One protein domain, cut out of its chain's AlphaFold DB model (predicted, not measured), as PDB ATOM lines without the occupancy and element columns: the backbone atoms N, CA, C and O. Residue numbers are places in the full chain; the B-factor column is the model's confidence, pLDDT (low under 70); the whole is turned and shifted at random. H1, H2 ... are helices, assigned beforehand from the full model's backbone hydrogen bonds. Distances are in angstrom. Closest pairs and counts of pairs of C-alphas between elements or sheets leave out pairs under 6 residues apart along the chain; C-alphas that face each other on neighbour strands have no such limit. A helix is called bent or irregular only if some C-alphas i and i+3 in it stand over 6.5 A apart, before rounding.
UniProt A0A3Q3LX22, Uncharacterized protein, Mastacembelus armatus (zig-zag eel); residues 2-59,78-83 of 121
ATOM      1  N   GLU A   2     126.273 179.499 156.448       83.88
ATOM      2  CA  GLU A   2     125.393 178.478 157.047       83.88
ATOM      3  C   GLU A   2     125.651 178.181 158.533       83.88
ATOM      4  O   GLU A   2     124.714 178.192 159.317       83.88
ATOM      5  N   ALA A   3     126.909 178.024 158.967       85.31
ATOM      6  CA  ALA A   3     127.214 177.710 160.372       85.31
ATOM      7  C   ALA A   3     126.737 178.784 161.372       85.31
ATOM      8  O   ALA A   3     126.379 178.474 162.504       85.31
ATOM      9  N   ARG A   4     126.715 180.061 160.956       86.44
ATOM     10  CA  ARG A   4     126.208 181.158 161.795       86.44
ATOM     11  C   ARG A   4     124.684 181.159 161.877       86.44
ATOM     12  O   ARG A   4     124.161 181.536 162.914       86.44
ATOM     13  N   LEU A   5     123.999 180.763 160.804       91.12
ATOM     14  CA  LEU A   5     122.542 180.614 160.797       91.12
ATOM     15  C   LEU A   5     122.138 179.434 161.674       91.12
ATOM     16  O   LEU A   5     121.396 179.628 162.624       91.12
ATOM     17  N   LEU A   6     122.768 178.276 161.463       90.69
ATOM     18  CA  LEU A   6     122.541 177.081 162.269       90.69
ATOM     19  C   LEU A   6     122.733 177.352 163.763       90.69
ATOM     20  O   LEU A   6     121.909 176.946 164.572       90.69
ATOM     21  N   LYS A   7     123.798 178.075 164.133       87.31
ATOM     22  CA  LYS A   7     124.020 178.474 165.525       87.31
ATOM     23  C   LYS A   7     122.831 179.268 166.082       87.31
ATOM     24  O   LYS A   7     122.360 178.946 167.165       87.31
ATOM     25  N   ARG A   8     122.345 180.276 165.351       90.88
ATOM     26  CA  ARG A   8     121.205 181.097 165.794       90.88
ATOM     27  C   ARG A   8     119.912 180.294 165.875       90.88
ATOM     28  O   ARG A   8     119.136 180.521 166.794       90.88
ATOM     29  N   ASP A   9     119.700 179.370 164.946       92.81
ATOM     30  CA  ASP A   9     118.513 178.515 164.928       92.81
ATOM     31  C   ASP A   9     118.516 177.547 166.120       92.81
ATOM     32  O   ASP A   9     117.486 177.353 166.760       92.81
ATOM     33  N   VAL A  10     119.681 176.994 166.475       88.69
ATOM     34  CA  VAL A  10     119.848 176.150 167.669       88.69
ATOM     35  C   VAL A  10     119.662 176.961 168.954       88.69
ATOM     36  O   VAL A  10     118.940 176.519 169.841       88.69
ATOM     37  N   GLU A  11     120.256 178.155 169.054       87.44
ATOM     38  CA  GLU A  11     120.058 179.054 170.204       87.44
ATOM     39  C   GLU A  11     118.574 179.422 170.381       87.44
ATOM     40  O   GLU A  11     118.054 179.373 171.495       87.44
ATOM     41  N   ALA A  12     117.870 179.733 169.287       93.31
ATOM     42  CA  ALA A  12     116.438 180.022 169.313       93.31
ATOM     43  C   ALA A  12     115.613 178.803 169.755       93.31
ATOM     44  O   ALA A  12     114.732 178.936 170.600       93.31
ATOM     45  N   LEU A  13     115.939 177.611 169.243       93.50
ATOM     46  CA  LEU A  13     115.272 176.362 169.617       93.50
ATOM     47  C   LEU A  13     115.400 176.067 171.119       93.50
ATOM     48  O   LEU A  13     114.417 175.697 171.758       93.50
ATOM     49  N   ILE A  14     116.599 176.235 171.686       88.81
ATOM     50  CA  ILE A  14     116.849 176.019 173.118       88.81
ATOM     51  C   ILE A  14     116.083 177.049 173.954       88.81
ATOM     52  O   ILE A  14     115.433 176.681 174.932       88.81
ATOM     53  N   ALA A  15     116.115 178.325 173.559       86.25
ATOM     54  CA  ALA A  15     115.423 179.395 174.273       86.25
ATOM     55  C   ALA A  15     113.898 179.191 174.300       86.25
ATOM     56  O   ALA A  15     113.279 179.316 175.362       86.25
ATOM     57  N   ASP A  16     113.299 178.826 173.163       92.31
ATOM     58  CA  ASP A  16     111.867 178.529 173.065       92.31
ATOM     59  C   ASP A  16     111.491 177.314 173.921       92.31
ATOM     60  O   ASP A  16     110.505 177.352 174.661       92.31
ATOM     61  N   TYR A  17     112.313 176.263 173.881       89.50
ATOM     62  CA  TYR A  17     112.118 175.062 174.686       89.50
ATOM     63  C   TYR A  17     112.169 175.351 176.192       89.50
ATOM     64  O   TYR A  17     111.260 174.953 176.925       89.50
ATOM     65  N   ILE A  18     113.184 176.088 176.660       81.50
ATOM     66  CA  ILE A  18     113.292 176.525 178.061       81.50
ATOM     67  C   ILE A  18     112.053 177.339 178.446       81.50
ATOM     68  O   ILE A  18     111.423 177.069 179.469       81.50
ATOM     69  N   GLY A  19     111.666 178.309 177.614       84.88
ATOM     70  CA  GLY A  19     110.495 179.150 177.856       84.88
ATOM     71  C   GLY A  19     109.195 178.348 177.968       84.88
ATOM     72  O   GLY A  19     108.362 178.635 178.833       84.88
ATOM     73  N   GLN A  20     109.028 177.320 177.136       85.38
ATOM     74  CA  GLN A  20     107.888 176.411 177.198       85.38
ATOM     75  C   GLN A  20     107.899 175.576 178.484       85.38
ATOM     76  O   GLN A  20     106.910 175.579 179.216       85.38
ATOM     77  N   LYS A  21     109.024 174.930 178.811       82.56
ATOM     78  CA  LYS A  21     109.182 174.116 180.027       82.56
ATOM     79  C   LYS A  21     108.934 174.907 181.311       82.56
ATOM     80  O   LYS A  21     108.314 174.395 182.241       82.56
ATOM     81  N   LEU A  22     109.374 176.165 181.356       78.44
ATOM     82  CA  LEU A  22     109.106 177.065 182.479       78.44
ATOM     83  C   LEU A  22     107.620 177.432 182.575       78.44
ATOM     84  O   LEU A  22     107.053 177.411 183.665       78.44
ATOM     85  N   ARG A  23     106.965 177.725 181.445       86.69
ATOM     86  CA  ARG A  23     105.525 178.041 181.405       86.69
ATOM     87  C   ARG A  23     104.658 176.852 181.819       86.69
ATOM     88  O   ARG A  23     103.624 177.042 182.451       86.69
ATOM     89  N   GLU A  24     105.074 175.647 181.453       88.94
ATOM     90  CA  GLU A  24     104.401 174.391 181.790       88.94
ATOM     91  C   GLU A  24     104.782 173.859 183.180       88.94
ATOM     92  O   GLU A  24     104.254 172.832 183.602       88.94
ATOM     93  N   ASN A  25     105.685 174.541 183.897       77.75
ATOM     94  CA  ASN A  25     106.244 174.101 185.177       77.75
ATOM     95  C   ASN A  25     106.790 172.655 185.126       77.75
ATOM     96  O   ASN A  25     106.689 171.895 186.088       77.75
ATOM     97  N   SER A  26     107.325 172.276 183.963       81.19
ATOM     98  CA  SER A  26     107.780 170.929 183.607       81.19
ATOM     99  C   SER A  26     109.295 170.860 183.387       81.19
ATOM    100  O   SER A  26     109.819 169.831 182.948       81.19
ATOM    101  N   PHE A  27     109.999 171.962 183.665       78.25
ATOM    102  CA  PHE A  27     111.452 171.977 183.759       78.25
ATOM    103  C   PHE A  27     111.864 171.202 185.014       78.25
ATOM    104  O   PHE A  27     111.350 171.487 186.094       78.25
ATOM    105  N   ASP A  28     112.764 170.228 184.878       73.81
ATOM    106  CA  ASP A  28     113.331 169.491 186.012       73.81
ATOM    107  C   ASP A  28     114.701 170.078 186.360       73.81
ATOM    108  O   ASP A  28     115.715 169.563 185.895       73.81
ATOM    109  N   PRO A  29     114.768 171.128 187.193       65.44
ATOM    110  CA  PRO A  29     116.016 171.781 187.552       65.44
ATOM    111  C   PRO A  29     116.879 170.922 188.473       65.44
ATOM    112  O   PRO A  29     117.782 171.474 189.078       65.44
ATOM    113  N   GLN A  30     116.566 169.647 188.708       68.12
ATOM    114  CA  GLN A  30     117.400 168.745 189.497       68.12
ATOM    115  C   GLN A  30     117.968 167.596 188.655       68.12
ATOM    116  O   GLN A  30     118.772 166.824 189.184       68.12
ATOM    117  N   GLY A  31     117.551 167.468 187.387       67.62
ATOM    118  CA  GLY A  31     117.958 166.384 186.489       67.62
ATOM    119  C   GLY A  31     117.676 164.987 187.055       67.62
ATOM    120  O   GLY A  31     118.460 164.066 186.846       67.62
ATOM    121  N   LYS A  32     116.615 164.841 187.858       68.62
ATOM    122  CA  LYS A  32     116.280 163.598 188.574       68.62
ATOM    123  C   LYS A  32     115.382 162.671 187.758       68.62
ATOM    124  O   LYS A  32     115.346 161.471 188.035       68.62
ATOM    125  N   GLY A  33     114.630 163.214 186.804       69.44
ATOM    126  CA  GLY A  33     113.833 162.460 185.841       69.44
ATOM    127  C   GLY A  33     114.661 161.947 184.662       69.44
ATOM    128  O   GLY A  33     115.841 162.251 184.520       69.44
ATOM    129  N   GLY A  34     114.034 161.162 183.783       72.12
ATOM    130  CA  GLY A  34     114.648 160.841 182.492       72.12
ATOM    131  C   GLY A  34     114.789 162.111 181.651       72.12
ATOM    132  O   GLY A  34     113.798 162.817 181.468       72.12
ATOM    133  N   SER A  35     115.995 162.396 181.154       77.62
ATOM    134  CA  SER A  35     116.263 163.574 180.327       77.62
ATOM    135  C   SER A  35     116.174 163.247 178.837       77.62
ATOM    136  O   SER A  35     116.582 162.179 178.370       77.62
ATOM    137  N   THR A  36     115.592 164.167 178.071       84.12
ATOM    138  CA  THR A  36     115.723 164.179 176.613       84.12
ATOM    139  C   THR A  36     116.957 164.981 176.206       84.12
ATOM    140  O   THR A  36     117.456 165.804 176.968       84.12
ATOM    141  N   VAL A  37     117.402 164.828 174.956       84.69
ATOM    142  CA  VAL A  37     118.515 165.626 174.403       84.69
ATOM    143  C   VAL A  37     118.257 167.137 174.523       84.69
ATOM    144  O   VAL A  37     119.192 167.906 174.728       84.69
ATOM    145  N   LEU A  38     116.996 167.575 174.416       84.56
ATOM    146  CA  LEU A  38     116.629 168.983 174.603       84.56
ATOM    147  C   LEU A  38     116.676 169.403 176.076       84.56
ATOM    148  O   LEU A  38     117.097 170.523 176.357       84.56
ATOM    149  N   ASP A  39     116.301 168.515 177.005       82.25
ATOM    150  CA  ASP A  39     116.465 168.770 178.439       82.25
ATOM    151  C   ASP A  39     117.954 168.936 178.777       82.25
ATOM    152  O   ASP A  39     118.316 169.905 179.440       82.25
ATOM    153  N   ASP A  40     118.829 168.056 178.278       83.19
ATOM    154  CA  ASP A  40     120.277 168.143 178.515       83.19
ATOM    155  C   ASP A  40     120.853 169.454 177.961       83.19
ATOM    156  O   ASP A  40     121.597 170.164 178.640       83.19
ATOM    157  N   LEU A  41     120.475 169.818 176.733       85.00
ATOM    158  CA  LEU A  41     120.966 171.024 176.072       85.00
ATOM    159  C   LEU A  41     120.510 172.301 176.792       85.00
ATOM    160  O   LEU A  41     121.306 173.222 176.969       85.00
ATOM    161  N   ALA A  42     119.266 172.324 177.274       81.06
ATOM    162  CA  ALA A  42     118.746 173.399 178.110       81.06
ATOM    163  C   ALA A  42     119.495 173.510 179.448       81.06
ATOM    164  O   ALA A  42     119.824 174.615 179.880       81.06
ATOM    165  N   HIS A  43     119.812 172.380 180.087       81.62
ATOM    166  CA  HIS A  43     120.606 172.363 181.318       81.62
ATOM    167  C   HIS A  43     122.010 172.932 181.108       81.62
ATOM    168  O   HIS A  43     122.458 173.755 181.909       81.62
ATOM    169  N   TYR A  44     122.695 172.536 180.031       80.81
ATOM    170  CA  TYR A  44     124.018 173.066 179.707       80.81
ATOM    171  C   TYR A  44     123.983 174.561 179.378       80.81
ATOM    172  O   TYR A  44     124.841 175.295 179.866       80.81
ATOM    173  N   ASP A  45     123.002 175.023 178.597       84.44
ATOM    174  CA  ASP A  45     122.857 176.439 178.230       84.44
ATOM    175  C   ASP A  45     122.620 177.333 179.461       84.44
ATOM    176  O   ASP A  45     123.302 178.347 179.652       84.44
ATOM    177  N   LEU A  46     121.737 176.901 180.368       80.25
ATOM    178  CA  LEU A  46     121.477 177.587 181.636       80.25
ATOM    179  C   LEU A  46     122.704 177.570 182.557       80.25
ATOM    180  O   LEU A  46     123.069 178.609 183.112       80.25
ATOM    181  N   ALA A  47     123.375 176.424 182.700       79.00
ATOM    182  CA  ALA A  47     124.583 176.306 183.515       79.00
ATOM    183  C   ALA A  47     125.719 177.199 182.989       79.00
ATOM    184  O   ALA A  47     126.388 177.879 183.771       79.00
ATOM    185  N   LEU A  48     125.908 177.245 181.666       76.81
ATOM    186  CA  LEU A  48     126.894 178.102 181.016       76.81
ATOM    187  C   LEU A  48     126.557 179.584 181.212       76.81
ATOM    188  O   LEU A  48     127.436 180.367 181.563       76.81
ATOM    189  N   SER A  49     125.288 179.963 181.050       74.69
ATOM    190  CA  SER A  49     124.819 181.339 181.247       74.69
ATOM    191  C   SER A  49     125.033 181.829 182.684       74.69
ATOM    192  O   SER A  49     125.530 182.938 182.893       74.69
ATOM    193  N   VAL A  50     124.738 180.992 183.687       74.00
ATOM    194  CA  VAL A  50     124.998 181.302 185.105       74.00
ATOM    195  C   VAL A  50     126.499 181.414 185.380       74.00
ATOM    196  O   VAL A  50     126.931 182.356 186.046       74.00
ATOM    197  N   ALA A  51     127.309 180.500 184.836       72.94
ATOM    198  CA  ALA A  51     128.760 180.548 184.986       72.94
ATOM    199  C   ALA A  51     129.355 181.826 184.373       72.94
ATOM    200  O   ALA A  51     130.156 182.499 185.021       72.94
ATOM    201  N   LEU A  52     128.925 182.204 183.163       70.12
ATOM    202  CA  LEU A  52     129.336 183.445 182.500       70.12
ATOM    203  C   LEU A  52     128.955 184.677 183.329       70.12
ATOM    204  O   LEU A  52     129.804 185.536 183.563       70.12
ATOM    205  N   TRP A  53     127.724 184.736 183.845       70.12
ATOM    206  CA  TRP A  53     127.275 185.821 184.723       70.12
ATOM    207  C   TRP A  53     128.098 185.921 186.016       70.12
ATOM    208  O   TRP A  53     128.471 187.017 186.442       70.12
ATOM    209  N   TRP A  54     128.437 184.789 186.635       68.38
ATOM    210  CA  TRP A  54     129.318 184.751 187.807       68.38
ATOM    211  C   TRP A  54     130.765 185.156 187.507       68.38
ATOM    212  O   TRP A  54     131.455 185.656 188.399       68.38
ATOM    213  N   MET A  55     131.254 184.944 186.285       59.97
ATOM    214  CA  MET A  55     132.582 185.409 185.880       59.97
ATOM    215  C   MET A  55     132.610 186.919 185.613       59.97
ATOM    216  O   MET A  55     133.533 187.585 186.078       59.97
ATOM    217  N   ASP A  56     131.583 187.463 184.958       67.81
ATOM    218  CA  ASP A  56     131.464 188.891 184.616       67.81
ATOM    219  C   ASP A  56     131.370 189.804 185.861       67.81
ATOM    220  O   ASP A  56     131.908 190.909 185.913       67.81
ATOM    221  N   LYS A  57     130.783 189.298 186.953       55.72
ATOM    222  CA  LYS A  57     130.657 190.009 188.241       55.72
ATOM    223  C   LYS A  57     131.988 190.320 188.947       55.72
ATOM    224  O   LYS A  57     131.983 191.091 189.906       55.72
ATOM    225  N   GLY A  58     133.105 189.724 188.521       52.41
ATOM    226  CA  GLY A  58     134.417 189.870 189.162       52.41
ATOM    227  C   GLY A  58     135.182 191.156 188.828       52.41
ATOM    228  O   GLY A  58     136.202 191.414 189.460       52.41
ATOM    229  N   GLU A  59     134.719 191.965 187.872       48.25
ATOM    230  CA  GLU A  59     135.499 193.100 187.341       48.25
ATOM    231  C   GLU A  59     135.142 194.471 187.957       48.25
ATOM    232  O   GLU A  59     135.640 195.513 187.535       48.25
ATOM    233  N   ARG A  78     138.040 183.308 191.449       66.50
ATOM    234  CA  ARG A  78     138.012 182.996 190.013       66.50
ATOM    235  C   ARG A  78     138.759 181.698 189.669       66.50
ATOM    236  O   ARG A  78     138.226 180.897 188.910       66.50
ATOM    237  N   LEU A  79     139.934 181.476 190.259       57.06
ATOM    238  CA  LEU A  79     140.731 180.268 190.019       57.06
ATOM    239  C   LEU A  79     140.049 179.018 190.587       57.06
ATOM    240  O   LEU A  79     140.049 177.978 189.940       57.06
ATOM    241  N   GLU A  80     139.414 179.121 191.753       62.47
ATOM    242  CA  GLU A  80     138.634 178.028 192.350       62.47
ATOM    243  C   GLU A  80     137.383 177.698 191.521       62.47
ATOM    244  O   GLU A  80     137.050 176.525 191.357       62.47
ATOM    245  N   ARG A  81     136.719 178.710 190.940       66.00
ATOM    246  CA  ARG A  81     135.586 178.513 190.019       66.00
ATOM    247  C   ARG A  81     136.023 177.858 188.712       66.00
ATOM    248  O   ARG A  81     135.393 176.894 188.283       66.00
ATOM    249  N   GLU A  82     137.110 178.336 188.109       59.06
ATOM    250  CA  GLU A  82     137.696 177.733 186.905       59.06
ATOM    251  C   GLU A  82     138.116 176.280 187.172       59.06
ATOM    252  O   GLU A  82     137.772 175.389 186.398       59.06
ATOM    253  N   ALA A  83     138.766 176.003 188.306       62.22
ATOM    254  CA  ALA A  83     139.161 174.653 188.699       62.22
ATOM    255  C   ALA A  83     137.957 173.723 188.932       62.22
ATOM    256  O   ALA A  83     138.001 172.554 188.546       62.22
TER     257      ALA A  83
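AT A GLANCE: This is residues 2 to 59 and 78 to 83 of the 121 residues of an uncharacterized protein of Mastacembelus armatus (zig-zag eel) (UniProt A0A3Q3LX22). Two long helices, H1 and H2, make an open L, with H1 running a little past the corner; a loop of residues 24 to 36 swings round from H1 to H2, and the short H3 is near the other end of H2. Residues 2 to 9 of H1 stick out free. The printed part has 64 residues with three named helices, in the order H1, H2, H3, and no named strand; its class is all helix. It is loose, with a radius of gyration of the C-alphas of 14.1 A, and only just flat, spanning 36 by 35 by 19 A.

HOW THE PARTS SIT: Start with H1, residues 2 to 23, and look at its residues 14 to 18, which alone touch H2, residues 37 to 59, there with residues 38 to 45 alone. Their closest C-alphas, those of Ile 14 and Ala 42, are 5.9 A apart. Their lines are about perpendicular, at 84 degrees. Farther on, H3, residues 78 to 83, is close to H2 but not clearly touching; the closest C-alphas, those of Met 55 and Arg 78, are 7.2 A apart. H2 and H3 run opposite ways at a shallow tilt of 33 degrees, only just short of steep. H1 and H3 are apart. In H1 and H3 every O i to N i+4 pair is within hydrogen-bond range; in H2, 17 of 19 are.

IN THESE COORDINATES: Find C-alpha 2 at (125.393, 178.478, 157.047); from there H1 runs 31.4 A to C-alpha 23. H2 begins at C-alpha 37, (118.515, 165.626, 174.403), and runs 34.8 A; it is neither bent nor irregular, but only just: C-alphas 56 and 59 are 6.4 A apart. H3 ends at C-alpha 83, (139.161, 174.653, 188.699).

THE WHOLE: The two C-alphas farthest apart, those of Gly 34 and Glu 59, are 38.7 A apart. The link from H1 to H2 is long, 13 residues. Residues 60 to 77 are not printed, and C-alphas 59 and 78 are 10.7 A apart across the cut. Mean pLDDT of the printed part is 77.7; look for values under 70 at residues 29 to 33, 54 to 59 and 78 to 83.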